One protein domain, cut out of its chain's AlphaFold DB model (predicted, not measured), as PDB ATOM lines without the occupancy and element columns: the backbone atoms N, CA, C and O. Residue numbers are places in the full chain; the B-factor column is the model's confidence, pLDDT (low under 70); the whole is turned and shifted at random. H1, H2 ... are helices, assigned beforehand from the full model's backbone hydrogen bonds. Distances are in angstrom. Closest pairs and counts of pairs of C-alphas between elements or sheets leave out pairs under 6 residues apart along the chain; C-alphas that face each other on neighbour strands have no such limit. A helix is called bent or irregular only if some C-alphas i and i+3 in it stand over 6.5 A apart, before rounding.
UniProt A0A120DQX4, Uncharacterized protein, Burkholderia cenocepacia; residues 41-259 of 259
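AT A GLANCE: This is residues 41 to 259 of the 259 residues of an uncharacterized protein of Burkholderia cenocepacia (UniProt A0A120DQX4). What shape do these atoms make? They make a long, slender rod of three helical columns side by side: the bent H8, the bent H7 running back along it, and H4 followed by H5. At one end of the rod the hairpin of H1 and H2 packs on H7b and short H3 packs on H8a, while H6 lies at the other end. What is it built of? The 219 printed residues hold eight named helices, H1 to H8 in order, and no named strand: the class is all helix. The whole is extended, with a radius of gyration of the C-alphas of 27.9 A and spans of 95 by 31 by 21 A.

HOW THE PARTS SIT: How do the two longest helices run? By its hydrogen bonds H8, residues 199 to 257, was assigned as one helix, but it is bent, with C-alphas 245 and 248 6.6 A apart; its arms H8a, residues 199 to 245, and H8b, residues 248 to 257, stand at a shallow tilt of 23 degrees. H7, residues 144 to 193, the hub touching 5 helices, was likewise assigned as one but is bent, with C-alphas 160 and 163 6.8 A apart; its arms H7a, residues 144 to 160, and H7b, residues 163 to 193, stand at a shallow tilt of 33 degrees, only just short of steep. H7b and H8a, a helical hairpin, touch and run opposite ways at a shallow tilt of 26 degrees, their closest C-alphas being those of Cys 176 and Ala 219, 5.6 A apart. What completes the bundle, a group of aligned helices? H4, residues 91 to 114, touches residues 165 to 179 alone of H7b, the closest C-alphas being those of Glu 93 and Thr 175, 6.5 A apart. H5, residues 116 to 128, touches H7a, the closest C-alphas being those of Ala 127 and Ile 144, 5.9 A apart; H4, H5, H7a, H7b, H8a and H8b form the bundle. What lies at the ends? H1, residues 41 to 59, and H2, residues 61 to 78, are a helical hairpin, and H2 touches H7b at a steep tilt of 62 degrees, closest at the C-alphas of Leu 75 and Ala 185, 5.8 A apart. H3, residues 83 to 88, touches residues 200 to 208 alone of H8a, closest at the C-alphas of Leu 83 and Thr 201, 5.2 A apart. H6, residues 133 to 137, touches no helix. Are the backbones well formed? Every O i to N i+4 pair is within hydrogen-bond range in H3, H4, H5, H6, H7a, H7b, H8a and H8b, against 12 of 15 in H1 and 11 of 14 in H2.

IN THESE COORDINATES: Where does the longest arm run? H8a spans 69.1 A from C-alpha 199 at (23.976, 12.049, 34.457) to C-alpha 245 at (-9.938, -21.456, -15.510). How long are others? H7b measures 44.3 A, H4 35.1 A, H1 26.7 A and H7a 24.4 A. Is H2 straight? It is irregular, with C-alphas 66 and 69 8.9 A apart, and has a kink of 99 degrees near residue 68.

THE WHOLE: How far does it reach? The two C-alphas farthest apart, those of Val 43 and Phe 137, are 96.8 A apart. Is anything missing or uncertain? The printed part has no cut and no long link. Mean pLDDT of the printed part is 91.0, with residues 41 to 46 and residue 259 under 70.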
ATOM      1  N   ARG A  41      38.478  -6.935  37.472       48.81
ATOM      2  CA  ARG A  41      37.327  -6.829  36.563       48.81
ATOM      3  C   ARG A  41      36.809  -8.208  36.165       48.81
ATOM      4  O   ARG A  41      35.643  -8.484  36.418       48.81
ATOM      5  N   THR A  42      37.635  -9.103  35.623       52.47
ATOM      6  CA  THR A  42      37.181 -10.443  35.191       52.47
ATOM      7  C   THR A  42      36.610 -11.293  36.332       52.47
ATOM      8  O   THR A  42      35.634 -12.013  36.113       52.47
ATOM      9  N   VAL A  43      37.130 -11.161  37.558       50.78
ATOM     10  CA  VAL A  43      36.655 -11.916  38.737       50.78
ATOM     11  C   VAL A  43      35.266 -11.464  39.232       50.78
ATOM     12  O   VAL A  43      34.500 -12.297  39.712       50.78
ATOM     13  N   ARG A  44      34.887 -10.183  39.086       56.78
ATOM     14  CA  ARG A  44      33.529  -9.687  39.431       56.78
ATOM     15  C   ARG A  44      32.539  -9.704  38.264       56.78
ATOM     16  O   ARG A  44      31.332  -9.689  38.491       56.78
ATOM     17  N   VAL A  45      33.045  -9.753  37.033       60.97
ATOM     18  CA  VAL A  45      32.251  -9.778  35.796       60.97
ATOM     19  C   VAL A  45      31.477 -11.085  35.646       60.97
ATOM     20  O   VAL A  45      30.280 -11.060  35.364       60.97
ATOM     21  N   ALA A  46      32.113 -12.228  35.915       69.69
ATOM     22  CA  ALA A  46      31.459 -13.522  35.733       69.69
ATOM     23  C   ALA A  46      30.232 -13.736  36.655       69.69
ATOM     24  O   ALA A  46      29.189 -14.135  36.137       69.69
ATOM     25  N   PRO A  47      30.267 -13.427  37.971       82.69
ATOM     26  CA  PRO A  47      29.101 -13.616  38.841       82.69
ATOM     27  C   PRO A  47      27.895 -12.737  38.481       82.69
ATOM     28  O   PRO A  47      26.765 -13.223  38.470       82.69
ATOM     29  N   ALA A  48      28.119 -11.461  38.154       84.88
ATOM     30  CA  ALA A  48      27.036 -10.525  37.846       84.88
ATOM     31  C   ALA A  48      26.358 -10.851  36.504       84.88
ATOM     32  O   ALA A  48      25.135 -10.797  36.399       84.88
ATOM     33  N   VAL A  49      27.132 -11.266  35.494       87.88
ATOM     34  CA  VAL A  49      26.577 -11.737  34.215       87.88
ATOM     35  C   VAL A  49      25.794 -13.032  34.404       87.88
ATOM     36  O   VAL A  49      24.722 -13.174  33.828       87.88
ATOM     37  N   LEU A  50      26.267 -13.965  35.237       89.19
ATOM     38  CA  LEU A  50      25.516 -15.189  35.545       89.19
ATOM     39  C   LEU A  50      24.183 -14.884  36.240       89.19
ATOM     40  O   LEU A  50      23.162 -15.465  35.877       89.19
ATOM     41  N   GLN A  51      24.170 -13.938  37.182       90.50
ATOM     42  CA  GLN A  51      22.938 -13.468  37.818       90.50
ATOM     43  C   GLN A  51      21.984 -12.825  36.801       90.50
ATOM     44  O   GLN A  51      20.791 -13.131  36.798       90.50
ATOM     45  N   ALA A  52      22.507 -11.979  35.911       92.19
ATOM     46  CA  ALA A  52      21.740 -11.364  34.833       92.19
ATOM     47  C   ALA A  52      21.153 -12.399  33.870       92.19
ATOM     48  O   ALA A  52      19.973 -12.319  33.536       92.19
ATOM     49  N   MET A  53      21.925 -13.418  33.497       94.19
ATOM     50  CA  MET A  53      21.433 -14.533  32.688       94.19
ATOM     51  C   MET A  53      20.317 -15.304  33.399       94.19
ATOM     52  O   MET A  53      19.339 -15.675  32.760       94.19
ATOM     53  N   GLU A  54      20.409 -15.509  34.712       93.50
ATOM     54  CA  GLU A  54      19.374 -16.218  35.473       93.50
ATOM     55  C   GLU A  54      18.069 -15.420  35.600       93.50
ATOM     56  O   GLU A  54      16.972 -15.979  35.539       93.50
ATOM     57  N   ILE A  55      18.157 -14.098  35.751       93.25
ATOM     58  CA  ILE A  55      16.982 -13.218  35.700       93.25
ATOM     59  C   ILE A  55      16.401 -13.211  34.281       93.25
ATOM     60  O   ILE A  55      15.194 -13.384  34.110       93.25
ATOM     61  N   ALA A  56      17.255 -13.122  33.260       92.88
ATOM     62  CA  ALA A  56      16.838 -13.143  31.864       92.88
ATOM     63  C   ALA A  56      16.136 -14.455  31.483       92.88
ATOM     64  O   ALA A  56      15.116 -14.413  30.804       92.88
ATOM     65  N   ARG A  57      16.612 -15.619  31.951       93.94
ATOM     66  CA  ARG A  57      15.930 -16.908  31.733       93.94
ATOM     67  C   ARG A  57      14.535 -16.937  32.355       93.94
ATOM     68  O   ARG A  57      13.626 -17.512  31.765       93.94
ATOM     69  N   ARG A  58      14.354 -16.310  33.522       93.06
ATOM     70  CA  ARG A  58      13.052 -16.236  34.204       93.06
ATOM     71  C   ARG A  58      12.078 -15.277  33.520       93.06
ATOM     72  O   ARG A  58      10.900 -15.597  33.428       93.06
ATOM     73  N   GLN A  59      12.553 -14.127  33.046       90.88
ATOM     74  CA  GLN A  59      11.697 -13.090  32.456       90.88
ATOM     75  C   GLN A  59      11.484 -13.253  30.943       90.88
ATOM     76  O   GLN A  59      10.410 -12.952  30.431       90.88
ATOM     77  N   TYR A  60      12.493 -13.753  30.226       90.00
ATOM     78  CA  TYR A  60      12.548 -13.828  28.763       90.00
ATOM     79  C   TYR A  60      12.980 -15.228  28.288       90.00
ATOM     80  O   TYR A  60      13.797 -15.361  27.376       90.00
ATOM     81  N   GLY A  61      12.453 -16.288  28.911       89.38
ATOM     82  CA  GLY A  61      12.911 -17.670  28.706       89.38
ATOM     83  C   GLY A  61      12.985 -18.118  27.239       89.38
ATOM     84  O   GLY A  61      13.982 -18.715  26.826       89.38
ATOM     85  N   GLU A  62      11.992 -17.778  26.413       89.38
ATOM     86  CA  GLU A  62      12.023 -18.096  24.975       89.38
ATOM     87  C   GLU A  62      13.126 -17.343  24.216       89.38
ATOM     88  O   GLU A  62      13.813 -17.926  23.378       89.38
ATOM     89  N   LEU A  63      13.333 -16.062  24.531       87.88
ATOM     90  CA  LEU A  63      14.358 -15.232  23.898       87.88
ATOM     91  C   LEU A  63      15.761 -15.739  24.246       87.88
ATOM     92  O   LEU A  63      16.611 -15.872  23.360       87.88
ATOM     93  N   VAL A  64      15.989 -16.044  25.528       89.88
ATOM     94  CA  VAL A  64      17.288 -16.492  26.041       89.88
ATOM     95  C   VAL A  64      17.607 -17.905  25.574       89.88
ATOM     96  O   VAL A  64      18.717 -18.129  25.108       89.88
ATOM     97  N   SER A  65      16.659 -18.844  25.618       90.12
ATOM     98  CA  SER A  65      16.909 -20.238  25.203       90.12
ATOM     99  C   SER A  65      17.396 -20.364  23.756       90.12
ATOM    100  O   SER A  65      18.248 -21.199  23.464       90.12
ATOM    101  N   ARG A  66      16.916 -19.504  22.850       90.50
ATOM    102  CA  ARG A  66      17.342 -19.488  21.441       90.50
ATOM    103  C   ARG A  66      18.654 -18.737  21.201       90.50
ATOM    104  O   ARG A  66      19.313 -18.978  20.194       90.50
ATOM    105  N   ASN A  67      19.036 -17.827  22.100       91.19
ATOM    106  CA  ASN A  67      20.096 -16.841  21.860       91.19
ATOM    107  C   ASN A  67      21.113 -16.725  23.000       91.19
ATOM    108  O   ASN A  67      21.825 -15.724  23.085       91.19
ATOM    109  N   GLU A  68      21.209 -17.724  23.872       91.75
ATOM    110  CA  GLU A  68      21.951 -17.642  25.131       91.75
ATOM    111  C   GLU A  68      23.389 -17.096  24.983       91.75
ATOM    112  O   GLU A  68      23.731 -16.138  25.685       91.75
ATOM    113  N   PRO A  69      24.221 -17.573  24.029       92.25
ATOM    114  CA  PRO A  69      25.574 -17.044  23.853       92.25
ATOM    115  C   PRO A  69      25.598 -15.584  23.383       92.25
ATOM    116  O   PRO A  69      26.484 -14.822  23.768       92.25
ATOM    117  N   ARG A  70      24.636 -15.188  22.542       93.12
ATOM    118  CA  ARG A  70      24.518 -13.816  22.031       93.12
ATOM    119  C   ARG A  70      24.059 -12.875  23.135       93.12
ATOM    120  O   ARG A  70      24.709 -11.860  23.362       93.12
ATOM    121  N   PHE A  71      23.006 -13.245  23.859       93.44
ATOM    122  CA  PHE A  71      22.461 -12.457  24.963       93.44
ATOM    123  C   PHE A  71      23.515 -12.215  26.047       93.44
ATOM    124  O   PHE A  71      23.718 -11.082  26.482       93.44
ATOM    125  N   ARG A  72      24.275 -13.259  26.405       93.38
ATOM    126  CA  ARG A  72      25.386 -13.151  27.352       93.38
ATOM    127  C   ARG A  72      26.439 -12.131  26.907       93.38
ATOM    128  O   ARG A  72      26.822 -11.281  27.703       93.38
ATOM    129  N   ARG A  73      26.881 -12.179  25.644       92.00
ATOM    130  CA  ARG A  73      27.854 -11.209  25.107       92.00
ATOM    131  C   ARG A  73      27.327  -9.776  25.173       92.00
ATOM    132  O   ARG A  73      28.083  -8.869  25.501       92.00
ATOM    133  N   LYS A  74      26.037  -9.571  24.888       93.12
ATOM    134  CA  LYS A  74      25.407  -8.247  24.989       93.12
ATOM    135  C   LYS A  74      25.405  -7.739  26.439       93.12
ATOM    136  O   LYS A  74      25.742  -6.586  26.679       93.12
ATOM    137  N   LEU A  75      25.113  -8.597  27.418       92.75
ATOM    138  CA  LEU A  75      25.210  -8.231  28.839       92.75
ATOM    139  C   LEU A  75      26.644  -7.901  29.268       92.75
ATOM    140  O   LEU A  75      26.852  -6.927  29.985       92.75
ATOM    141  N   GLU A  76      27.631  -8.676  28.811       91.44
ATOM    142  CA  GLU A  76      29.054  -8.419  29.081       91.44
ATOM    143  C   GLU A  76      29.493  -7.039  28.559       91.44
ATOM    144  O   GLU A  76      30.261  -6.348  29.229       91.44
ATOM    145  N   GLN A  77      28.960  -6.599  27.414       90.69
ATOM    146  CA  GLN A  77      29.209  -5.261  26.856       90.69
ATOM    147  C   GLN A  77      28.584  -4.137  27.698       90.69
ATOM    148  O   GLN A  77      29.172  -3.067  27.814       90.69
ATOM    149  N   LEU A  78      27.421  -4.375  28.313       90.88
ATOM    150  CA  LEU A  78      26.676  -3.372  29.089       90.88
ATOM    151  C   LEU A  78      27.108  -3.256  30.559       90.88
ATOM    152  O   LEU A  78      26.641  -2.374  31.272       90.88
ATOM    153  N   MET A  79      28.005  -4.123  31.030       85.00
ATOM    154  CA  MET A  79      28.460  -4.131  32.426       85.00
ATOM    155  C   MET A  79      29.128  -2.837  32.887       85.00
ATOM    156  O   MET A  79      29.070  -2.471  34.061       85.00
ATOM    157  N   LEU A  80      29.839  -2.184  31.976       80.44
ATOM    158  CA  LEU A  80      30.503  -0.921  32.224       80.44
ATOM    159  C   LEU A  80      29.745   0.090  31.384       80.44
ATOM    160  O   LEU A  80      29.962   0.148  30.179       80.44
ATOM    161  N   TRP A  81      28.826   0.822  32.016       85.38
ATOM    162  CA  TRP A  81      28.041   1.883  31.390       85.38
ATOM    163  C   TRP A  81      28.946   2.998  30.856       85.38
ATOM    164  O   TRP A  81      29.120   4.047  31.476       85.38
ATOM    165  N   ASP A  82      29.557   2.742  29.710       90.69
ATOM    166  CA  ASP A  82      30.368   3.677  28.962       90.69
ATOM    167  C   ASP A  82      29.476   4.447  27.987       90.69
ATOM    168  O   ASP A  82      28.610   3.871  27.321       90.69
ATOM    169  N   LEU A  83      29.680   5.761  27.906       91.06
ATOM    170  CA  LEU A  83      28.834   6.638  27.102       91.06
ATOM    171  C   LEU A  83      28.884   6.255  25.617       91.06
ATOM    172  O   LEU A  83      27.846   6.261  24.955       91.06
ATOM    173  N   ALA A  84      30.057   5.884  25.093       92.81
ATOM    174  CA  ALA A  84      30.182   5.462  23.698       92.81
ATOM    175  C   ALA A  84      29.420   4.152  23.452       92.81
ATOM    176  O   ALA A  84      28.636   4.062  22.508       92.81
ATOM    177  N   THR A  85      29.555   3.183  24.360       92.31
ATOM    178  CA  THR A  85      28.799   1.922  24.295       92.31
ATOM    179  C   THR A  85      27.287   2.156  24.306       92.31
ATOM    180  O   THR A  85      26.575   1.618  23.462       92.31
ATOM    181  N   VAL A  86      26.784   2.993  25.220       93.94
ATOM    182  CA  VAL A  86      25.344   3.278  25.345       93.94
ATOM    183  C   VAL A  86      24.804   4.039  24.133       93.94
ATOM    184  O   VAL A  86      23.729   3.715  23.632       93.94
ATOM    185  N   THR A  87      25.532   5.044  23.647       93.81
ATOM    186  CA  THR A  87      25.087   5.859  22.501       93.81
ATOM    187  C   THR A  87      25.048   5.057  21.205       93.81
ATOM    188  O   THR A  87      24.107   5.218  20.427       93.81
ATOM    189  N   GLN A  88      26.010   4.154  21.003       94.38
ATOM    190  CA  GLN A  88      26.083   3.301  19.816       94.38
ATOM    191  C   GLN A  88      25.211   2.039  19.913       94.38
ATOM    192  O   GLN A  88      24.978   1.393  18.892       94.38
ATOM    193  N   TRP A  89      24.683   1.702  21.095       95.94
ATOM    194  CA  TRP A  89      23.988   0.438  21.354       95.94
ATOM    195  C   TRP A  89      22.817   0.163  20.404       95.94
ATOM    196  O   TRP A  89      21.733   0.724  20.548       95.94
ATOM    197  N   GLY A  90      22.994  -0.752  19.457       94.62
ATOM    198  CA  GLY A  90      21.937  -1.123  18.523       94.62
ATOM    199  C   GLY A  90      21.660  -0.085  17.432       94.62
ATOM    200  O   GLY A  90      20.532  -0.003  16.945       94.62
ATOM    201  N   THR A  91      22.618   0.805  17.150       95.12
ATOM    202  CA  THR A  91      22.481   1.837  16.104       95.12
ATOM    203  C   THR A  91      22.345   1.189  14.738       95.12
ATOM    204  O   THR A  91      21.375   1.474  14.048       95.12
ATOM    205  N   ASP A  92      23.212   0.228  14.431       94.62
ATOM    206  CA  ASP A  92      23.194  -0.507  13.168       94.62
ATOM    207  C   ASP A  92      21.844  -1.202  12.926       94.62
ATOM    208  O   ASP A  92      21.298  -1.147  11.828       94.62
ATOM    209  N   GLU A  93      21.256  -1.819  13.955       95.56
ATOM    210  CA  GLU A  93      19.941  -2.458  13.847       95.56
ATOM    211  C   GLU A  93      18.798  -1.450  13.690       95.56
ATOM    212  O   GLU A  93      17.824  -1.727  12.988       95.56
ATOM    213  N   ALA A  94      18.899  -0.280  14.323       93.94
ATOM    214  CA  ALA A  94      17.920   0.790  14.150       93.94
ATOM    215  C   ALA A  94      17.993   1.399  12.739       93.94
ATOM    216  O   ALA A  94      16.948   1.645  12.133       93.94
ATOM    217  N   ASP A  95      19.198   1.582  12.203       95.06
ATOM    218  CA  ASP A  95      19.425   2.089  10.848       95.06
ATOM    219  C   ASP A  95      18.957   1.066   9.806       95.06
ATOM    220  O   ASP A  95      18.167   1.401   8.919       95.06
ATOM    221  N   ARG A  96      19.306  -0.216   9.991       95.19
ATOM    222  CA  ARG A  96      18.793  -1.320   9.167       95.19
ATOM    223  C   ARG A  96      17.265  -1.365   9.169       95.19
ATOM    224  O   ARG A  96      16.661  -1.570   8.120       95.19
ATOM    225  N   GLN A  97      16.618  -1.144  10.315       95.88
ATOM    226  CA  GLN A  97      15.156  -1.075  10.374       95.88
ATOM    227  C   GLN A  97      14.590   0.067   9.514       95.88
ATOM    228  O   GLN A  97      13.535  -0.097   8.894       95.88
ATOM    229  N   GLY A  98      15.278   1.211   9.460       94.00
ATOM    230  CA  GLY A  98      14.933   2.324   8.576       94.00
ATOM    231  C   GLY A  98      15.045   1.955   7.095       94.00
ATOM    232  O   GLY A  98      14.112   2.202   6.325       94.00
ATOM    233  N   ASP A  99      16.134   1.289   6.713       96.50
ATOM    234  CA  ASP A  99      16.367   0.833   5.336       96.50
ATOM    235  C   ASP A  99      15.321  -0.191   4.882       96.50
ATOM    236  O   ASP A  99      14.764  -0.086   3.781       96.50
ATOM    237  N   ILE A 100      14.994  -1.161   5.744       96.56
ATOM    238  CA  ILE A 100      13.935  -2.138   5.467       96.56
ATOM    239  C   ILE A 100      12.601  -1.411   5.294       96.56
ATOM    240  O   ILE A 100      11.909  -1.647   4.306       96.56
ATOM    241  N   ALA A 101      12.253  -0.474   6.181       95.81
ATOM    242  CA  ALA A 101      11.013   0.294   6.065       95.81
ATOM    243  C   ALA A 101      10.904   1.048   4.726       95.81
ATOM    244  O   ALA A 101       9.845   1.017   4.092       95.81
ATOM    245  N   ALA A 102      11.993   1.656   4.249       96.00
ATOM    246  CA  ALA A 102      12.028   2.326   2.947       96.00
ATOM    247  C   ALA A 102      11.819   1.348   1.772       96.00
ATOM    248  O   ALA A 102      11.065   1.631   0.831       96.00
ATOM    249  N   ARG A 103      12.433   0.161   1.833       96.50
ATOM    250  CA  ARG A 103      12.257  -0.892   0.815       96.50
ATOM    251  C   ARG A 103      10.841  -1.463   0.823       96.50
ATOM    252  O   ARG A 103      10.256  -1.649  -0.245       96.50
ATOM    253  N   VAL A 104      10.250  -1.676   1.998       95.62
ATOM    254  CA  VAL A 104       8.853  -2.120   2.114       95.62
ATOM    255  C   VAL A 104       7.897  -1.070   1.564       95.62
ATOM    256  O   VAL A 104       6.973  -1.426   0.840       95.62
ATOM    257  N   ALA A 105       8.132   0.218   1.822       95.00
ATOM    258  CA  ALA A 105       7.314   1.286   1.247       95.00
ATOM    259  C   ALA A 105       7.312   1.251  -0.294       95.00
ATOM    260  O   ALA A 105       6.264   1.448  -0.911       95.00
ATOM    261  N   THR A 106       8.454   0.929  -0.912       95.25
ATOM    262  CA  THR A 106       8.547   0.707  -2.365       95.25
ATOM    263  C   THR A 106       7.685  -0.479  -2.807       95.25
ATOM    264  O   THR A 106       6.856  -0.324  -3.696       95.25
ATOM    265  N   GLN A 107       7.782  -1.630  -2.132       93.94
ATOM    266  CA  GLN A 107       6.963  -2.809  -2.462       93.94
ATOM    267  C   GLN A 107       5.459  -2.559  -2.287       93.94
ATOM    268  O   GLN A 107       4.660  -2.958  -3.129       93.94
ATOM    269  N   VAL A 108       5.055  -1.858  -1.222       93.50
ATOM    270  CA  VAL A 108       3.656  -1.456  -0.998       93.50
ATOM    271  C   VAL A 108       3.170  -0.556  -2.130       93.50
ATOM    272  O   VAL A 108       2.052  -0.729  -2.614       93.50
ATOM    273  N   ARG A 109       3.999   0.396  -2.566       94.94
ATOM    274  CA  ARG A 109       3.675   1.282  -3.684       94.94
ATOM    275  C   ARG A 109       3.506   0.500  -4.982       94.94
ATOM    276  O   ARG A 109       2.494   0.691  -5.649       94.94
ATOM    277  N   ASP A 110       4.444  -0.377  -5.320       93.88
ATOM    278  CA  ASP A 110       4.387  -1.184  -6.545       93.88
ATOM    279  C   ASP A 110       3.159  -2.103  -6.542       93.88
ATOM    280  O   ASP A 110       2.407  -2.168  -7.519       93.88
ATOM    281  N   PHE A 111       2.882  -2.722  -5.394       93.88
ATOM    282  CA  PHE A 111       1.680  -3.517  -5.178       93.88
ATOM    283  C   PHE A 111       0.396  -2.685  -5.350       93.88
ATOM    284  O   PHE A 111      -0.551  -3.115  -6.013       93.88
ATOM    285  N   SER A 112       0.361  -1.470  -4.794       93.06
ATOM    286  CA  SER A 112      -0.779  -0.556  -4.913       93.06
ATOM    287  C   SER A 112      -0.991  -0.062  -6.342       93.06
ATOM    288  O   SER A 112      -2.140   0.092  -6.749       93.06
ATOM    289  N   ILE A 113       0.079   0.191  -7.101       93.50
ATOM    290  CA  ILE A 113       0.001   0.594  -8.514       93.50
ATOM    291  C   ILE A 113      -0.597  -0.536  -9.350       93.50
ATOM    292  O   ILE A 113      -1.409  -0.279 -10.238       93.50
ATOM    293  N   LEU A 114      -0.236  -1.788  -9.049       93.44
ATOM    294  CA  LEU A 114      -0.816  -2.941  -9.730       93.44
ATOM    295  C   LEU A 114      -2.329  -3.036  -9.494       93.44
ATOM    296  O   LEU A 114      -3.047  -3.463 -10.390       93.44
ATOM    297  N   ASN A 115      -2.822  -2.640  -8.315       93.31
ATOM    298  CA  ASN A 115      -4.251  -2.605  -7.980       93.31
ATOM    299  C   ASN A 115      -5.006  -3.895  -8.381       93.31
ATOM    300  O   ASN A 115      -6.105  -3.876  -8.939       93.31
ATOM    301  N   ALA A 116      -4.360  -5.043  -8.151       93.38
ATOM    302  CA  ALA A 116      -4.752  -6.322  -8.737       93.38
ATOM    303  C   ALA A 116      -6.177  -6.762  -8.357       93.38
ATOM    304  O   ALA A 116      -6.851  -7.395  -9.165       93.38
ATOM    305  N   SER A 117      -6.652  -6.417  -7.156       93.50
ATOM    306  CA  SER A 117      -8.013  -6.741  -6.707       93.50
ATOM    307  C   SER A 117      -9.085  -6.030  -7.533       93.50
ATOM    308  O   SER A 117     -10.004  -6.683  -8.022       93.50
ATOM    309  N   GLU A 118      -8.951  -4.716  -7.735       94.88
ATOM    310  CA  GLU A 118      -9.908  -3.939  -8.531       94.88
ATOM    311  C   GLU A 118      -9.849  -4.345 -10.008       94.88
ATOM    312  O   GLU A 118     -10.884  -4.501 -10.658       94.88
ATOM    313  N   GLN A 119      -8.642  -4.576 -10.537       94.00
ATOM    314  CA  GLN A 119      -8.479  -5.037 -11.915       94.00
ATOM    315  C   GLN A 119      -9.124  -6.409 -12.134       94.00
ATOM    316  O   GLN A 119      -9.859  -6.581 -13.105       94.00
ATOM    317  N   LEU A 120      -8.919  -7.362 -11.218       95.06
ATOM    318  CA  LEU A 120      -9.565  -8.674 -11.273       95.06
ATOM    319  C   LEU A 120     -11.091  -8.540 -11.314       95.06
ATOM    320  O   LEU A 120     -11.729  -9.116 -12.197       95.06
ATOM    321  N   GLU A 121     -11.676  -7.767 -10.396       94.62
ATOM    322  CA  GLU A 121     -13.127  -7.566 -10.345       94.62
ATOM    323  C   GLU A 121     -13.646  -6.936 -11.640       94.62
ATOM    324  O   GLU A 121     -14.599  -7.439 -12.241       94.62
ATOM    325  N   LYS A 122     -12.992  -5.871 -12.114       94.25
ATOM    326  CA  LYS A 122     -13.367  -5.163 -13.342       94.25
ATOM    327  C   LYS A 122     -13.318  -6.079 -14.562       94.25
ATOM    328  O   LYS A 122     -14.274  -6.104 -15.338       94.25
ATOM    329  N   ILE A 123     -12.237  -6.840 -14.730       93.00
ATOM    330  CA  ILE A 123     -12.057  -7.738 -15.877       93.00
ATOM    331  C   ILE A 123     -13.101  -8.860 -15.841       93.00
ATOM    332  O   ILE A 123     -13.787  -9.104 -16.835       93.00
ATOM    333  N   VAL A 124     -13.295  -9.499 -14.683       92.06
ATOM    334  CA  VAL A 124     -14.288 -10.572 -14.527       92.06
ATOM    335  C   VAL A 124     -15.707 -10.058 -14.759       92.06
ATOM    336  O   VAL A 124     -16.488 -10.696 -15.472       92.06
ATOM    337  N   LYS A 125     -16.051  -8.891 -14.211       91.31
ATOM    338  CA  LYS A 125     -17.363  -8.261 -14.398       91.31
ATOM    339  C   LYS A 125     -17.629  -7.953 -15.869       91.31
ATOM    340  O   LYS A 125     -18.684  -8.323 -16.380       91.31
ATOM    341  N   ASN A 126     -16.665  -7.361 -16.573       87.31
ATOM    342  CA  ASN A 126     -16.792  -7.058 -18.002       87.31
ATOM    343  C   ASN A 126     -16.950  -8.329 -18.851       87.31
ATOM    344  O   ASN A 126     -17.745  -8.356 -19.791       87.31
ATOM    345  N   ALA A 127     -16.239  -9.404 -18.506       86.00
ATOM    346  CA  ALA A 127     -16.329 -10.669 -19.230       86.00
ATOM    347  C   ALA A 127     -17.649 -11.428 -18.981       86.00
ATOM    348  O   ALA A 127     -18.099 -12.187 -19.845       86.00
ATOM    349  N   THR A 128     -18.288 -11.232 -17.823       85.00
ATOM    350  CA  THR A 128     -19.486 -11.984 -17.398       85.00
ATOM    351  C   THR A 128     -20.805 -11.227 -17.579       85.00
ATOM    352  O   THR A 128     -21.845 -11.869 -17.741       85.00
ATOM    353  N   MET A 129     -20.786  -9.890 -17.622       83.81
ATOM    354  CA  MET A 129     -21.983  -9.043 -17.731       83.81
ATOM    355  C   MET A 129     -22.850  -9.382 -18.950       83.81
ATOM    356  O   MET A 129     -22.334  -9.332 -20.066       83.81
ATOM    357  N   PRO A 130     -24.156  -9.686 -18.792       76.56
ATOM    358  CA  PRO A 130     -25.030 -10.112 -19.888       76.56
ATOM    359  C   PRO A 130     -25.030  -9.099 -21.042       76.56
ATOM    360  O   PRO A 130     -25.177  -7.906 -20.813       76.56
ATOM    361  N   LEU A 131     -24.863  -9.585 -22.279       76.50
ATOM    362  CA  LEU A 131     -24.950  -8.741 -23.478       76.50
ATOM    363  C   LEU A 131     -26.362  -8.158 -23.593       76.50
ATOM    364  O   LEU A 131     -27.348  -8.892 -23.418       76.50
ATOM    365  N   SER A 132     -26.463  -6.871 -23.922       82.06
ATOM    366  CA  SER A 132     -27.753  -6.226 -24.162       82.06
ATOM    367  C   SER A 132     -28.425  -6.845 -25.388       82.06
ATOM    368  O   SER A 132     -27.768  -7.393 -26.272       82.06
ATOM    369  N   LYS A 133     -29.756  -6.747 -25.487       80.25
ATOM    370  CA  LYS A 133     -30.496  -7.262 -26.658       80.25
ATOM    371  C   LYS A 133     -29.998  -6.646 -27.977       80.25
ATOM    372  O   LYS A 133     -29.961  -7.338 -28.986       80.25
ATOM    373  N   LEU A 134     -29.589  -5.377 -27.936       81.06
ATOM    374  CA  LEU A 134     -28.976  -4.653 -29.053       81.06
ATOM    375  C   LEU A 134     -27.600  -5.220 -29.425       81.06
ATOM    376  O   LEU A 134     -27.355  -5.471 -30.597       81.06
ATOM    377  N   ASP A 135     -26.748  -5.512 -28.442       79.12
ATOM    378  CA  ASP A 135     -25.420  -6.101 -28.668       79.12
ATOM    379  C   ASP A 135     -25.524  -7.488 -29.312       79.12
ATOM    380  O   ASP A 135     -24.766  -7.818 -30.222       79.12
ATOM    381  N   LYS A 136     -26.518  -8.282 -28.886       77.06
ATOM    382  CA  LYS A 136     -26.835  -9.577 -29.503       77.06
ATOM    383  C   LYS A 136     -27.320  -9.420 -30.944       77.06
ATOM    384  O   LYS A 136     -26.914 -10.194 -31.801       77.06
ATOM    385  N   PHE A 137     -28.162  -8.421 -31.215       77.12
ATOM    386  CA  PHE A 137     -28.651  -8.128 -32.565       77.12
ATOM    387  C   PHE A 137     -27.529  -7.658 -33.504       77.12
ATOM    388  O   PHE A 137     -27.516  -8.023 -34.675       77.12
ATOM    389  N   LEU A 138     -26.569  -6.888 -32.988       81.94
ATOM    390  CA  LEU A 138     -25.411  -6.388 -33.733       81.94
ATOM    391  C   LEU A 138     -24.257  -7.402 -33.836       81.94
ATOM    392  O   LEU A 138     -23.222  -7.078 -34.415       81.94
ATOM    393  N   GLY A 139     -24.404  -8.609 -33.276       72.56
ATOM    394  CA  GLY A 139     -23.366  -9.643 -33.311       72.56
ATOM    395  C   GLY A 139     -22.096  -9.275 -32.537       72.56
ATOM    396  O   GLY A 139     -21.014  -9.755 -32.870       72.56
ATOM    397  N   VAL A 140     -22.196  -8.408 -31.525       76.06
ATOM    398  CA  VAL A 140     -21.037  -7.973 -30.735       76.06
ATOM    399  C   VAL A 140     -20.542  -9.127 -29.867       76.06
ATOM    400  O   VAL A 140     -21.266  -9.672 -29.031       76.06
ATOM    401  N   GLU A 141     -19.269  -9.473 -30.036       75.38
ATOM    402  CA  GLU A 141     -18.603 -10.501 -29.247       75.38
ATOM    403  C   GLU A 141     -17.803  -9.892 -28.090       75.38
ATOM    404  O   GLU A 141     -17.103  -8.892 -28.244       75.38
ATOM    405  N   ARG A 142     -17.865 -10.521 -26.911       80.00
ATOM    406  CA  ARG A 142     -16.988 -10.180 -25.789       80.00
ATOM    407  C   ARG A 142     -15.555 -10.619 -26.075       80.00
ATOM    408  O   ARG A 142     -15.324 -11.749 -26.501       80.00
ATOM    409  N   ASN A 143     -14.591  -9.766 -25.730       86.00
ATOM    410  CA  ASN A 143     -13.167 -10.085 -25.800       86.00
ATOM    411  C   ASN A 143     -12.701 -10.889 -24.566       86.00
ATOM    412  O   ASN A 143     -11.972 -10.393 -23.701       86.00
ATOM    413  N   ILE A 144     -13.167 -12.136 -24.463       87.81
ATOM    414  CA  ILE A 144     -12.844 -13.030 -23.337       87.81
ATOM    415  C   ILE A 144     -11.373 -13.458 -23.375       87.81
ATOM    416  O   ILE A 144     -10.732 -13.548 -22.329       87.81
ATOM    417  N   ASP A 145     -10.817 -13.676 -24.567       88.62
ATOM    418  CA  ASP A 145      -9.412 -14.062 -24.714       88.62
ATOM    419  C   ASP A 145      -8.471 -12.909 -24.312       88.62
ATOM    420  O   ASP A 145      -7.478 -13.150 -23.628       88.62
ATOM    421  N   GLY A 146      -8.829 -11.650 -24.601       90.19
ATOM    422  CA  GLY A 146      -8.125 -10.472 -24.075       90.19
ATOM    423  C   GLY A 146      -8.196 -10.365 -22.549       90.19
ATOM    424  O   GLY A 146      -7.170 -10.180 -21.900       90.19
ATOM    425  N   SER A 147      -9.377 -10.601 -21.964       92.12
ATOM    426  CA  SER A 147      -9.556 -10.631 -20.499       92.12
ATOM    427  C   SER A 147      -8.664 -11.687 -19.832       92.12
ATOM    428  O   SER A 147      -8.114 -11.458 -18.757       92.12
ATOM    429  N   ARG A 148      -8.488 -12.847 -20.475       93.31
ATOM    430  CA  ARG A 148      -7.591 -13.901 -19.990       93.31
ATOM    431  C   ARG A 148      -6.129 -13.461 -19.999       93.31
ATOM    432  O   ARG A 148      -5.447 -13.664 -19.000       93.31
ATOM    433  N   VAL A 149      -5.668 -12.853 -21.092       95.12
ATOM    434  CA  VAL A 149      -4.284 -12.362 -21.217       95.12
ATOM    435  C   VAL A 149      -3.983 -11.282 -20.176       95.12
ATOM    436  O   VAL A 149      -2.930 -11.331 -19.544       95.12
ATOM    437  N   GLU A 150      -4.909 -10.347 -19.951       94.88
ATOM    438  CA  GLU A 150      -4.762  -9.310 -18.920       94.88
ATOM    439  C   GLU A 150      -4.629  -9.919 -17.518       94.88
ATOM    440  O   GLU A 150      -3.695  -9.594 -16.782       94.88
ATOM    441  N   LEU A 151      -5.510 -10.863 -17.168       95.38
ATOM    442  CA  LEU A 151      -5.449 -11.576 -15.889       95.38
ATOM    443  C   LEU A 151      -4.150 -12.376 -15.720       95.38
ATOM    444  O   LEU A 151      -3.534 -12.330 -14.653       95.38
ATOM    445  N   ASP A 152      -3.692 -13.075 -16.762       95.25
ATOM    446  CA  ASP A 152      -2.409 -13.783 -16.734       95.25
ATOM    447  C   ASP A 152      -1.224 -12.815 -16.555       95.25
ATOM    448  O   ASP A 152      -0.293 -13.127 -15.810       95.25
ATOM    449  N   GLY A 153      -1.287 -11.619 -17.149       96.69
ATOM    450  CA  GLY A 153      -0.307 -10.548 -16.945       96.69
ATOM    451  C   GLY A 153      -0.258 -10.050 -15.497       96.69
ATOM    452  O   GLY A 153       0.823  -9.966 -14.910       96.69
ATOM    453  N   ILE A 154      -1.417  -9.800 -14.880       96.31
ATOM    454  CA  ILE A 154      -1.504  -9.406 -13.461       96.31
ATOM    455  C   ILE A 154      -0.936 -10.514 -12.568       96.31
ATOM    456  O   ILE A 154      -0.153 -10.243 -11.655       96.31
ATOM    457  N   ARG A 155      -1.278 -11.778 -12.844       96.94
ATOM    458  CA  ARG A 155      -0.746 -12.925 -12.097       96.94
ATOM    459  C   ARG A 155       0.771 -13.037 -12.227       96.94
ATOM    460  O   ARG A 155       1.442 -13.326 -11.235       96.94
ATOM    461  N   ALA A 156       1.317 -12.809 -13.420       96.62
ATOM    462  CA  ALA A 156       2.759 -12.805 -13.639       96.62
ATOM    463  C   ALA A 156       3.446 -11.695 -12.824       96.62
ATOM    464  O   ALA A 156       4.427 -11.975 -12.137       96.62
ATOM    465  N   ALA A 157       2.886 -10.480 -12.810       95.88
ATOM    466  CA  ALA A 157       3.394  -9.369 -12.003       95.88
ATOM    467  C   ALA A 157       3.349  -9.672 -10.491       95.88
ATOM    468  O   ALA A 157       4.351  -9.512  -9.796       95.88
ATOM    469  N   LEU A 158       2.226 -10.196  -9.983       96.50
ATOM    470  CA  LEU A 158       2.097 -10.641  -8.586       96.50
ATOM    471  C   LEU A 158       3.128 -11.718  -8.224       96.50
ATOM    472  O   LEU A 158       3.745 -11.673  -7.159       96.50
ATOM    473  N   THR A 159       3.337 -12.680  -9.123       95.94
ATOM    474  CA  THR A 159       4.305 -13.766  -8.926       95.94
ATOM    475  C   THR A 159       5.738 -13.238  -8.910       95.94
ATOM    476  O   THR A 159       6.538 -13.703  -8.100       95.94
ATOM    477  N   ALA A 160       6.052 -12.244  -9.744       95.38
ATOM    478  CA  ALA A 160       7.363 -11.603  -9.793       95.38
ATOM    479  C   ALA A 160       7.676 -10.762  -8.542       95.38
ATOM    480  O   ALA A 160       8.835 -10.695  -8.144       95.38
ATOM    481  N   MET A 161       6.671 -10.166  -7.885       95.06
ATOM    482  CA  MET A 161       6.866  -9.417  -6.629       95.06
ATOM    483  C   MET A 161       7.130 -10.326  -5.420       95.06
ATOM    484  O   MET A 161       7.837  -9.944  -4.485       95.06
ATOM    485  N   ARG A 162       6.572 -11.543  -5.419       94.31
ATOM    486  CA  ARG A 162       6.596 -12.446  -4.258       94.31
ATOM    487  C   ARG A 162       7.999 -12.694  -3.670       94.31
ATOM    488  O   ARG A 162       8.099 -12.637  -2.446       94.31
ATOM    489  N   PRO A 163       9.063 -12.973  -4.451       95.31
ATOM    490  CA  PRO A 163      10.395 -13.212  -3.895       95.31
ATOM    491  C   PRO A 163      10.919 -12.027  -3.079       95.31
ATOM    492  O   PRO A 163      11.381 -12.237  -1.963       95.31
ATOM    493  N   GLY A 164      10.758 -10.796  -3.579       94.75
ATOM    494  CA  GLY A 164      11.204  -9.589  -2.875       94.75
ATOM    495  C   GLY A 164      10.463  -9.365  -1.555       94.75
ATOM    496  O   GLY A 164      11.075  -9.019  -0.549       94.75
ATOM    497  N   VAL A 165       9.155  -9.641  -1.519       95.38
ATOM    498  CA  VAL A 165       8.359  -9.574  -0.278       95.38
ATOM    499  C   VAL A 165       8.801 -10.640   0.732       95.38
ATOM    500  O   VAL A 165       8.878 -10.356   1.924       95.38
ATOM    501  N   VAL A 166       9.111 -11.859   0.278       95.19
ATOM    502  CA  VAL A 166       9.581 -12.955   1.147       95.19
ATOM    503  C   VAL A 166      10.971 -12.669   1.716       95.19
ATOM    504  O   VAL A 166      11.208 -12.910   2.900       95.19
ATOM    505  N   GLU A 167      11.877 -12.142   0.897       95.88
ATOM    506  CA  GLU A 167      13.213 -11.729   1.328       95.88
ATOM    507  C   GLU A 167      13.124 -10.642   2.404       95.88
ATOM    508  O   GLU A 167      13.653 -10.817   3.501       95.88
ATOM    509  N   LEU A 168      12.350  -9.581   2.146       96.62
ATOM    510  CA  LEU A 168      12.118  -8.510   3.116       96.62
ATOM    511  C   LEU A 168      11.461  -9.018   4.399       96.62
ATOM    512  O   LEU A 168      11.824  -8.571   5.481       96.62
ATOM    513  N   ALA A 169      10.513  -9.955   4.312       95.81
ATOM    514  CA  ALA A 169       9.884 -10.545   5.496       95.81
ATOM    515  C   ALA A 169      10.893 -11.315   6.360       95.81
ATOM    516  O   ALA A 169      10.825 -11.262   7.590       95.81
ATOM    517  N   THR A 170      11.843 -11.998   5.719       95.25
ATOM    518  CA  THR A 170      12.905 -12.743   6.402       95.25
ATOM    519  C   THR A 170      13.866 -11.779   7.094       95.25
ATOM    520  O   THR A 170      14.045 -11.865   8.309       95.25
ATOM    521  N   GLU A 171      14.383 -10.792   6.360       95.81
ATOM    522  CA  GLU A 171      15.283  -9.756   6.884       95.81
ATOM    523  C   GLU A 171      14.630  -8.949   8.022       95.81
ATOM    524  O   GLU A 171      15.252  -8.657   9.048       95.81
ATOM    525  N   GLN A 172      13.336  -8.646   7.887       96.19
ATOM    526  CA  GLN A 172      12.550  -7.978   8.918       96.19
ATOM    527  C   GLN A 172      12.383  -8.847  10.167       96.19
ATOM    528  O   GLN A 172      12.432  -8.327  11.283       96.19
ATOM    529  N   SER A 173      12.181 -10.160  10.019       94.38
ATOM    530  CA  SER A 173      12.092 -11.059  11.173       94.38
ATOM    531  C   SER A 173      13.420 -11.143  11.920       94.38
ATOM    532  O   SER A 173      13.419 -11.070  13.145       94.38
ATOM    533  N   GLU A 174      14.537 -11.244  11.203       93.81
ATOM    534  CA  GLU A 174      15.875 -11.256  11.806       93.81
ATOM    535  C   GLU A 174      16.176  -9.941  12.538       93.81
ATOM    536  O   GLU A 174      16.678  -9.949  13.662       93.81
ATOM    537  N   THR A 175      15.804  -8.807  11.938       95.50
ATOM    538  CA  THR A 175      15.973  -7.480  12.549       95.50
ATOM    539  C   THR A 175      15.103  -7.318  13.798       95.50
ATOM    540  O   THR A 175      15.576  -6.806  14.812       95.50
ATOM    541  N   CYS A 176      13.857  -7.808  13.777       95.19
ATOM    542  CA  CYS A 176      13.003  -7.868  14.968       95.19
ATOM    543  C   CYS A 176      13.656  -8.667  16.102       95.19
ATOM    544  O   CYS A 176      13.630  -8.220  17.250       95.19
ATOM    545  N   ASP A 177      14.220  -9.835  15.790       93.75
ATOM    546  CA  ASP A 177      14.829 -10.716  16.785       93.75
ATOM    547  C   ASP A 177      16.075 -10.068  17.411       93.75
ATOM    548  O   ASP A 177      16.226 -10.086  18.634       93.75
ATOM    549  N   GLU A 178      16.934  -9.420  16.616       94.88
ATOM    550  CA  GLU A 178      18.111  -8.713  17.145       94.88
ATOM    551  C   GLU A 178      17.718  -7.474  17.969       94.88
ATOM    552  O   GLU A 178      18.245  -7.273  19.065       94.88
ATOM    553  N   LEU A 179      16.735  -6.682  17.526       96.12
ATOM    554  CA  LEU A 179      16.206  -5.560  18.316       96.12
ATOM    555  C   LEU A 179      15.615  -6.036  19.649       96.12
ATOM    556  O   LEU A 179      15.827  -5.398  20.684       96.12
ATOM    557  N   LEU A 180      14.911  -7.170  19.651       95.25
ATOM    558  CA  LEU A 180      14.368  -7.773  20.864       95.25
ATOM    559  C   LEU A 180      15.486  -8.208  21.825       95.25
ATOM    560  O   LEU A 180      15.386  -7.959  23.027       95.25
ATOM    561  N   LEU A 181      16.576  -8.787  21.306       95.12
ATOM    562  CA  LEU A 181      17.767  -9.115  22.098       95.12
ATOM    563  C   LEU A 181      18.414  -7.868  22.704       95.12
ATOM    564  O   LEU A 181      18.742  -7.872  23.890       95.12
ATOM    565  N   LEU A 182      18.577  -6.801  21.921       96.06
ATOM    566  CA  LEU A 182      19.192  -5.548  22.366       96.06
ATOM    567  C   LEU A 182      18.368  -4.854  23.452       96.06
ATOM    568  O   LEU A 182      18.935  -4.400  24.449       96.06
ATOM    569  N   VAL A 183      17.045  -4.784  23.276       96.12
ATOM    570  CA  VAL A 183      16.119  -4.207  24.262       96.12
ATOM    571  C   VAL A 183      16.074  -5.062  25.526       96.12
ATOM    572  O   VAL A 183      16.155  -4.519  26.628       96.12
ATOM    573  N   GLY A 184      15.994  -6.389  25.384       94.88
ATOM    574  CA  GLY A 184      15.991  -7.317  26.515       94.88
ATOM    575  C   GLY A 184      17.289  -7.261  27.320       94.88
ATOM    576  O   GLY A 184      17.251  -7.172  28.546       94.88
ATOM    577  N   ALA A 185      18.442  -7.240  26.645       95.06
ATOM    578  CA  ALA A 185      19.743  -7.109  27.298       95.06
ATOM    579  C   ALA A 185      19.863  -5.777  28.048       95.06
ATOM    580  O   ALA A 185      20.339  -5.766  29.179       95.06
ATOM    581  N   LEU A 186      19.378  -4.675  27.461       95.06
ATOM    582  CA  LEU A 186      19.362  -3.369  28.120       95.06
ATOM    583  C   LEU A 186      18.485  -3.378  29.380       95.06
ATOM    584  O   LEU A 186      18.912  -2.887  30.420       95.06
ATOM    585  N   ALA A 187      17.284  -3.959  29.304       94.25
ATOM    586  CA  ALA A 187      16.366  -4.046  30.439       94.25
ATOM    587  C   ALA A 187      16.977  -4.836  31.607       94.25
ATOM    588  O   ALA A 187      16.988  -4.357  32.740       94.25
ATOM    589  N   ILE A 188      17.557  -6.004  31.315       95.06
ATOM    590  CA  ILE A 188      18.224  -6.844  32.316       95.06
ATOM    591  C   ILE A 188      19.472  -6.157  32.878       95.06
ATOM    592  O   ILE A 188      19.707  -6.200  34.084       95.06
ATOM    593  N   ALA A 189      20.273  -5.503  32.034       93.12
ATOM    594  CA  ALA A 189      21.458  -4.781  32.483       93.12
ATOM    595  C   ALA A 189      21.096  -3.664  33.470       93.12
ATOM    596  O   ALA A 189      21.757  -3.527  34.494       93.12
ATOM    597  N   VAL A 190      20.022  -2.909  33.216       92.56
ATOM    598  CA  VAL A 190      19.536  -1.879  34.150       92.56
ATOM    599  C   VAL A 190      19.048  -2.492  35.462       92.56
ATOM    600  O   VAL A 190      19.365  -1.969  36.528       92.56
ATOM    601  N   GLU A 191      18.330  -3.615  35.411       92.81
ATOM    602  CA  GLU A 191      17.835  -4.296  36.614       92.81
ATOM    603  C   GLU A 191      18.973  -4.831  37.499       92.81
ATOM    604  O   GLU A 191      18.904  -4.736  38.725       92.81
ATOM    605  N   VAL A 192      20.030  -5.384  36.896       90.88
ATOM    606  CA  VAL A 192      21.092  -6.097  37.631       90.88
ATOM    607  C   VAL A 192      22.298  -5.224  37.938       90.88
ATOM    608  O   VAL A 192      22.858  -5.304  39.032       90.88
ATOM    609  N   PHE A 193      22.724  -4.398  36.985       89.38
ATOM    610  CA  PHE A 193      23.896  -3.533  37.137       89.38
ATOM    611  C   PHE A 193      23.523  -2.142  37.668       89.38
ATOM    612  O   PHE A 193      24.411  -1.383  38.065       89.38
ATOM    613  N   GLY A 194      22.225  -1.824  37.724       87.75
ATOM    614  CA  GLY A 194      21.711  -0.511  38.093       87.75
ATOM    615  C   GLY A 194      21.890   0.519  36.979       87.75
ATOM    616  O   GLY A 194      22.472   0.243  35.931       87.75
ATOM    617  N   GLU A 195      21.400   1.734  37.213       88.88
ATOM    618  CA  GLU A 195      21.568   2.844  36.275       88.88
ATOM    619  C   GLU A 195      22.978   3.466  36.343       88.88
ATOM    620  O   GLU A 195      23.644   3.421  37.388       88.88
ATOM    621  N   PRO A 196      23.452   4.090  35.245       89.69
ATOM    622  CA  PRO A 196      24.690   4.854  35.250       89.69
ATOM    623  C   PRO A 196      24.636   5.971  36.298       89.69
ATOM    624  O   PRO A 196      23.695   6.758  36.342       89.69
ATOM    625  N   LYS A 197      25.684   6.088  37.122       89.38
ATOM    626  CA  LYS A 197      25.795   7.176  38.113       89.38
ATOM    627  C   LYS A 197      26.025   8.541  37.465       89.38
ATOM    628  O   LYS A 197      25.697   9.566  38.055       89.38
ATOM    629  N   ASP A 198      26.640   8.545  36.285       93.19
ATOM    630  CA  ASP A 198      26.862   9.759  35.518       93.19
ATOM    631  C   ASP A 198      25.573  10.204  34.817       93.19
ATOM    632  O   ASP A 198      24.926   9.427  34.110       93.19
ATOM    633  N   ARG A 199      25.220  11.483  34.988       94.25
ATOM    634  CA  ARG A 199      23.976  12.049  34.457       94.25
ATOM    635  C   ARG A 199      23.930  12.022  32.931       94.25
ATOM    636  O   ARG A 199      22.848  11.840  32.377       94.25
ATOM    637  N   THR A 200      25.062  12.216  32.254       95.56
ATOM    638  CA  THR A 200      25.093  12.240  30.784       95.56
ATOM    639  C   THR A 200      24.864  10.843  30.218       95.56
ATOM    640  O   THR A 200      24.017  10.670  29.340       95.56
ATOM    641  N   THR A 201      25.503   9.826  30.800       94.50
ATOM    642  CA  THR A 201      25.278   8.424  30.428       94.50
ATOM    643  C   THR A 201      23.859   7.965  30.758       94.50
ATOM    644  O   THR A 201      23.248   7.277  29.943       94.50
ATOM    645  N   ALA A 202      23.293   8.372  31.897       94.12
ATOM    646  CA  ALA A 202      21.907   8.049  32.250       94.12
ATOM    647  C   ALA A 202      20.899   8.643  31.247       94.12
ATOM    648  O   ALA A 202      20.001   7.949  30.772       94.12
ATOM    649  N   GLN A 203      21.087   9.903  30.841       95.88
ATOM    650  CA  GLN A 203      20.250  10.530  29.811       95.88
ATOM    651  C   GLN A 203      20.384   9.836  28.449       95.88
ATOM    652  O   GLN A 203      19.374   9.597  27.779       95.88
ATOM    653  N   ALA A 204      21.611   9.485  28.051       95.69
ATOM    654  CA  ALA A 204      21.865   8.741  26.820       95.69
ATOM    655  C   ALA A 204      21.194   7.359  26.847       95.69
ATOM    656  O   ALA A 204      20.579   6.958  25.860       95.69
ATOM    657  N   LEU A 205      21.242   6.662  27.986       95.69
ATOM    658  CA  LEU A 205      20.589   5.370  28.193       95.69
ATOM    659  C   LEU A 205      19.071   5.469  28.016       95.69
ATOM    660  O   LEU A 205      18.480   4.674  27.287       95.69
ATOM    661  N   ASP A 206      18.435   6.471  28.622       95.25
ATOM    662  CA  ASP A 206      16.993   6.687  28.492       95.25
ATOM    663  C   ASP A 206      16.567   7.055  27.069       95.25
ATOM    664  O   ASP A 206      15.508   6.630  26.588       95.25
ATOM    665  N   GLN A 207      17.367   7.864  26.376       95.94
ATOM    666  CA  GLN A 207      17.139   8.153  24.963       95.94
ATOM    667  C   GLN A 207      17.270   6.880  24.123       95.94
ATOM    668  O   GLN A 207      16.401   6.600  23.294       95.94
ATOM    669  N   ARG A 208      18.309   6.079  24.370       95.56
ATOM    670  CA  ARG A 208      18.573   4.850  23.623       95.56
ATOM    671  C   ARG A 208      17.493   3.798  23.843       95.56
ATOM    672  O   ARG A 208      17.011   3.218  22.873       95.56
ATOM    673  N   ARG A 209      17.041   3.615  25.086       95.75
ATOM    674  CA  ARG A 209      15.929   2.719  25.430       95.75
ATOM    675  C   ARG A 209      14.666   3.086  24.659       95.75
ATOM    676  O   ARG A 209      14.071   2.219  24.026       95.75
ATOM    677  N   ARG A 210      14.295   4.370  24.656       95.94
ATOM    678  CA  ARG A 210      13.130   4.860  23.903       95.94
ATOM    679  C   ARG A 210      13.296   4.652  22.403       95.94
ATOM    680  O   ARG A 210      12.380   4.148  21.765       95.94
ATOM    681  N   SER A 211      14.460   4.991  21.850       96.06
ATOM    682  CA  SER A 211      14.738   4.815  20.422       96.06
ATOM    683  C   SER A 211      14.607   3.353  19.997       96.06
ATOM    684  O   SER A 211      13.880   3.059  19.054       96.06
ATOM    685  N   LEU A 212      15.241   2.425  20.719       96.56
ATOM    686  CA  LEU A 212      15.178   0.995  20.406       96.56
ATOM    687  C   LEU A 212      13.778   0.410  20.596       96.56
ATOM    688  O   LEU A 212      13.354  -0.416  19.795       96.56
ATOM    689  N   GLN A 213      13.035   0.851  21.616       96.19
ATOM    690  CA  GLN A 213      11.637   0.453  21.794       96.19
ATOM    691  C   GLN A 213      10.768   0.908  20.617       96.19
ATOM    692  O   GLN A 213       9.955   0.128  20.127       96.19
ATOM    693  N   MET A 214      10.962   2.136  20.131       96.06
ATOM    694  CA  MET A 214      10.256   2.637  18.949       96.06
ATOM    695  C   MET A 214      10.633   1.843  17.694       96.06
ATOM    696  O   MET A 214       9.735   1.423  16.963       96.06
ATOM    697  N   SER A 215      11.923   1.575  17.471       96.56
ATOM    698  CA  SER A 215      12.389   0.741  16.354       96.56
ATOM    699  C   SER A 215      11.804  -0.670  16.421       96.56
ATOM    700  O   SER A 215      11.301  -1.160  15.417       96.56
ATOM    701  N   LEU A 216      11.778  -1.300  17.599       96.44
ATOM    702  CA  LEU A 216      11.192  -2.629  17.792       96.44
ATOM    703  C   LEU A 216       9.684  -2.641  17.505       96.44
ATOM    704  O   LEU A 216       9.193  -3.535  16.821       96.44
ATOM    705  N   GLN A 217       8.941  -1.640  17.979       96.12
ATOM    706  CA  GLN A 217       7.506  -1.528  17.693       96.12
ATOM    707  C   GLN A 217       7.232  -1.334  16.196       96.12
ATOM    708  O   GLN A 217       6.282  -1.907  15.660       96.12
ATOM    709  N   GLN A 218       8.048  -0.532  15.508       95.06
ATOM    710  CA  GLN A 218       7.953  -0.357  14.056       95.06
ATOM    711  C   GLN A 218       8.275  -1.661  13.321       95.06
ATOM    712  O   GLN A 218       7.525  -2.056  12.430       95.06
ATOM    713  N   ALA A 219       9.330  -2.351  13.748       95.38
ATOM    714  CA  ALA A 219       9.765  -3.628  13.204       95.38
ATOM    715  C   ALA A 219       8.662  -4.698  13.302       95.38
ATOM    716  O   ALA A 219       8.333  -5.363  12.318       95.38
ATOM    717  N   GLN A 220       8.015  -4.811  14.466       94.88
ATOM    718  CA  GLN A 220       6.905  -5.742  14.695       94.88
ATOM    719  C   GLN A 220       5.705  -5.450  13.785       94.88
ATOM    720  O   GLN A 220       5.205  -6.357  13.121       94.88
ATOM    721  N   LYS A 221       5.292  -4.181  13.679       95.06
ATOM    722  CA  LYS A 221       4.209  -3.775  12.766       95.06
ATOM    723  C   LYS A 221       4.548  -4.077  11.308       95.06
ATOM    724  O   LYS A 221       3.692  -4.519  10.544       95.06
ATOM    725  N   LEU A 222       5.799  -3.845  10.912       94.81
ATOM    726  CA  LEU A 222       6.239  -4.081   9.542       94.81
ATOM    727  C   LEU A 222       6.278  -5.576   9.208       94.81
ATOM    728  O   LEU A 222       5.863  -5.970   8.118       94.81
ATOM    729  N   LYS A 223       6.690  -6.414  10.167       93.94
ATOM    730  CA  LYS A 223       6.634  -7.878  10.063       93.94
ATOM    731  C   LYS A 223       5.210  -8.370   9.792       93.94
ATOM    732  O   LYS A 223       5.002  -9.145   8.861       93.94
ATOM    733  N   GLU A 224       4.229  -7.888  10.553       93.00
ATOM    734  CA  GLU A 224       2.812  -8.226  10.344       93.00
ATOM    735  C   GLU A 224       2.314  -7.775   8.963       93.00
ATOM    736  O   GLU A 224       1.655  -8.538   8.254       93.00
ATOM    737  N   SER A 225       2.679  -6.559   8.543       92.38
ATOM    738  CA  SER A 225       2.309  -6.022   7.228       92.38
ATOM    739  C   SER A 225       2.868  -6.856   6.072       92.38
ATOM    740  O   SER A 225       2.168  -7.080   5.082       92.38
ATOM    741  N   LEU A 226       4.119  -7.316   6.169       95.25
ATOM    742  CA  LEU A 226       4.757  -8.140   5.140       95.25
ATOM    743  C   LEU A 226       4.138  -9.536   5.050       95.25
ATOM    744  O   LEU A 226       3.896 -10.031   3.948       95.25
ATOM    745  N   GLU A 227       3.811 -10.149   6.188       93.12
ATOM    746  CA  GLU A 227       3.083 -11.422   6.216       93.12
ATOM    747  C   GLU A 227       1.678 -11.287   5.611       93.12
ATOM    748  O   GLU A 227       1.265 -12.123   4.798       93.12
ATOM    749  N   GLY A 228       0.976 -10.191   5.916       93.19
ATOM    750  CA  GLY A 228      -0.301  -9.855   5.288       93.19
ATOM    751  C   GLY A 228      -0.185  -9.717   3.767       93.19
ATOM    752  O   GLY A 228      -0.968 -10.319   3.028       93.19
ATOM    753  N   MET A 229       0.830  -8.996   3.283       94.56
ATOM    754  CA  MET A 229       1.088  -8.833   1.850       94.56
ATOM    755  C   MET A 229       1.412 -10.169   1.169       94.56
ATOM    756  O   MET A 229       0.863 -10.465   0.105       94.56
ATOM    757  N   LYS A 230       2.238 -11.015   1.797       94.81
ATOM    758  CA  LYS A 230       2.551 -12.365   1.303       94.81
ATOM    759  C   LYS A 230       1.281 -13.194   1.118       94.81
ATOM    760  O   LYS A 230       1.091 -13.801   0.061       94.81
ATOM    761  N   GLY A 231       0.409 -13.209   2.128       95.00
ATOM    762  CA  GLY A 231      -0.866 -13.926   2.075       95.00
ATOM    763  C   GLY A 231      -1.796 -13.388   0.986       95.00
ATOM    764  O   GLY A 231      -2.396 -14.162   0.239       95.00
ATOM    765  N   LEU A 232      -1.865 -12.066   0.846       95.38
ATOM    766  CA  LEU A 232      -2.722 -11.403  -0.129       95.38
ATOM    767  C   LEU A 232      -2.264 -11.660  -1.574       95.38
ATOM    768  O   LEU A 232      -3.101 -11.969  -2.420       95.38
ATOM    769  N   ILE A 233      -0.956 -11.633  -1.852       96.31
ATOM    770  CA  ILE A 233      -0.398 -12.001  -3.167       96.31
ATOM    771  C   ILE A 233      -0.794 -13.434  -3.542       96.31
ATOM    772  O   ILE A 233      -1.286 -13.675  -4.644       96.31
ATOM    773  N   VAL A 234      -0.615 -14.391  -2.622       96.44
ATOM    774  CA  VAL A 234      -0.968 -15.802  -2.862       96.44
ATOM    775  C   VAL A 234      -2.460 -15.949  -3.146       96.44
ATOM    776  O   VAL A 234      -2.836 -16.620  -4.110       96.44
ATOM    777  N   ARG A 235      -3.303 -15.290  -2.345       97.50
ATOM    778  CA  ARG A 235      -4.754 -15.298  -2.531       97.50
ATOM    779  C   ARG A 235      -5.149 -14.748  -3.899       97.50
ATOM    780  O   ARG A 235      -5.855 -15.434  -4.625       97.50
ATOM    781  N   LEU A 236      -4.655 -13.569  -4.284       97.38
ATOM    782  CA  LEU A 236      -4.997 -12.960  -5.573       97.38
ATOM    783  C   LEU A 236      -4.521 -13.799  -6.760       97.38
ATOM    784  O   LEU A 236      -5.263 -13.949  -7.726       97.38
ATOM    785  N   CYS A 237      -3.334 -14.408  -6.692       96.81
ATOM    786  CA  CYS A 237      -2.900 -15.359  -7.717       96.81
ATOM    787  C   CYS A 237      -3.858 -16.557  -7.843       96.81
ATOM    788  O   CYS A 237      -4.117 -17.022  -8.959       96.81
ATOM    789  N   GLY A 238      -4.383 -17.050  -6.717       96.81
ATOM    790  CA  GLY A 238      -5.406 -18.097  -6.675       96.81
ATOM    791  C   GLY A 238      -6.730 -17.643  -7.290       96.81
ATOM    792  O   GLY A 238      -7.238 -18.308  -8.192       96.81
ATOM    793  N   ASP A 239      -7.234 -16.480  -6.874       97.44
ATOM    794  CA  ASP A 239      -8.490 -15.898  -7.359       97.44
ATOM    795  C   ASP A 239      -8.429 -15.622  -8.872       97.44
ATOM    796  O   ASP A 239      -9.354 -15.969  -9.608       97.44
ATOM    797  N   ILE A 240      -7.303 -15.097  -9.368       96.75
ATOM    798  CA  ILE A 240      -7.050 -14.914 -10.804       96.75
ATOM    799  C   ILE A 240      -7.029 -16.260 -11.537       96.75
ATOM    800  O   ILE A 240      -7.653 -16.407 -12.588       96.75
ATOM    801  N   SER A 241      -6.340 -17.266 -10.989       95.50
ATOM    802  CA  SER A 241      -6.278 -18.594 -11.612       95.50
ATOM    803  C   SER A 241      -7.667 -19.234 -11.692       95.50
ATOM    804  O   SER A 241      -8.024 -19.811 -12.722       95.50
ATOM    805  N   HIS A 242      -8.489 -19.079 -10.653       95.38
ATOM    806  CA  HIS A 242      -9.884 -19.514 -10.653       95.38
ATOM    807  C   HIS A 242     -10.728 -18.733 -11.674       95.38
ATOM    808  O   HIS A 242     -11.497 -19.323 -12.438       95.38
ATOM    809  N   ALA A 243     -10.561 -17.410 -11.751       94.44
ATOM    810  CA  ALA A 243     -11.253 -16.575 -12.727       94.44
ATOM    811  C   ALA A 243     -10.942 -17.008 -14.168       94.44
ATOM    812  O   ALA A 243     -11.865 -17.207 -14.957       94.44
ATOM    813  N   VAL A 244      -9.669 -17.236 -14.494       93.06
ATOM    814  CA  VAL A 244      -9.235 -17.685 -15.825       93.06
ATOM    815  C   VAL A 244      -9.755 -19.085 -16.159       93.06
ATOM    816  O   VAL A 244     -10.259 -19.302 -17.259       93.06
ATOM    817  N   THR A 245      -9.636 -20.038 -15.235       93.81
ATOM    818  CA  THR A 245      -9.938 -21.456 -15.510       93.81
ATOM    819  C   THR A 245     -11.427 -21.776 -15.476       93.81
ATOM    820  O   THR A 245     -11.888 -22.564 -16.300       93.81
ATOM    821  N   VAL A 246     -12.183 -21.156 -14.572       93.50
ATOM    822  CA  VAL A 246     -13.609 -21.443 -14.363       93.50
ATOM    823  C   VAL A 246     -14.471 -20.339 -14.955       93.50
ATOM    824  O   VAL A 246     -15.313 -20.591 -15.813       93.50
ATOM    825  N   THR A 247     -14.265 -19.097 -14.518       91.00
ATOM    826  CA  THR A 247     -15.224 -18.013 -14.786       91.00
ATOM    827  C   THR A 247     -15.203 -17.583 -16.251       91.00
ATOM    828  O   THR A 247     -16.252 -17.537 -16.895       91.00
ATOM    829  N   LEU A 248     -14.017 -17.322 -16.804       90.88
ATOM    830  CA  LEU A 248     -13.860 -16.944 -18.209       90.88
ATOM    831  C   LEU A 248     -14.182 -18.108 -19.153       90.88
ATOM    832  O   LEU A 248     -14.818 -17.895 -20.183       90.88
ATOM    833  N   THR A 249     -13.822 -19.341 -18.787       90.19
ATOM    834  CA  THR A 249     -14.188 -20.542 -19.556       90.19
ATOM    835  C   THR A 249     -15.705 -20.709 -19.643       90.19
ATOM    836  O   THR A 249     -16.241 -20.898 -20.736       90.19
ATOM    837  N   ASN A 250     -16.416 -20.557 -18.522       90.56
ATOM    838  CA  ASN A 250     -17.877 -20.603 -18.498       90.56
ATOM    839  C   ASN A 250     -18.491 -19.457 -19.309       90.56
ATOM    840  O   ASN A 250     -19.417 -19.686 -20.084       90.56
ATOM    841  N   ALA A 251     -17.960 -18.236 -19.189       87.69
ATOM    842  CA  ALA A 251     -18.419 -17.099 -19.983       87.69
ATOM    843  C   ALA A 251     -18.255 -17.350 -21.492       87.69
ATOM    844  O   ALA A 251     -19.158 -17.026 -22.264       87.69
ATOM    845  N   LYS A 252     -17.148 -17.980 -21.909       88.19
ATOM    846  CA  LYS A 252     -16.888 -18.354 -23.309       88.19
ATOM    847  C   LYS A 252     -17.879 -19.401 -23.810       88.19
ATOM    848  O   LYS A 252     -18.394 -19.269 -24.918       88.19
ATOM    849  N   LEU A 253     -18.195 -20.399 -22.984       87.94
ATOM    850  CA  LEU A 253     -19.188 -21.425 -23.307       87.94
ATOM    851  C   LEU A 253     -20.601 -20.836 -23.438       87.94
ATOM    852  O   LEU A 253     -21.282 -21.103 -24.424       87.94
ATOM    853  N   VAL A 254     -21.013 -19.978 -22.501       86.12
ATOM    854  CA  VAL A 254     -22.306 -19.271 -22.565       86.12
ATOM    855  C   VAL A 254     -22.386 -18.388 -23.810       86.12
ATOM    856  O   VAL A 254     -23.412 -18.367 -24.485       86.12
ATOM    857  N   GLN A 255     -21.303 -17.683 -24.148       82.81
ATOM    858  CA  GLN A 255     -21.250 -16.871 -25.360       82.81
ATOM    859  C   GLN A 255     -21.402 -17.732 -26.621       82.81
ATOM    860  O   GLN A 255     -22.162 -17.354 -27.510       82.81
ATOM    861  N   ALA A 256     -20.737 -18.889 -26.685       83.62
ATOM    862  CA  ALA A 256     -20.840 -19.823 -27.807       83.62
ATOM    863  C   ALA A 256     -22.248 -20.427 -27.957       83.62
ATOM    864  O   ALA A 256     -22.703 -20.604 -29.078       83.62
ATOM    865  N   GLN A 257     -22.950 -20.692 -26.850       82.06
ATOM    866  CA  GLN A 257     -24.338 -21.182 -26.854       82.06
ATOM    867  C   GLN A 257     -25.374 -20.108 -27.216       82.06
ATOM    868  O   GLN A 257     -26.512 -20.436 -27.537       82.06
ATOM    869  N   SER A 258     -25.013 -18.828 -27.091       72.69
ATOM    870  CA  SER A 258     -25.898 -17.697 -27.396       72.69
ATOM    871  C   SER A 258     -25.807 -17.192 -28.839       72.69
ATOM    872  O   SER A 258     -26.535 -16.258 -29.182       72.69
ATOM    873  N   ARG A 259     -24.899 -17.771 -29.634       61.38
ATOM    874  CA  ARG A 259     -24.834 -17.617 -31.092       61.38
ATOM    875  C   ARG A 259     -25.790 -18.603 -31.747       61.38
ATOM    876  O   ARG A 259     -26.388 -18.211 -32.767       61.38
TER     877      ARG A 259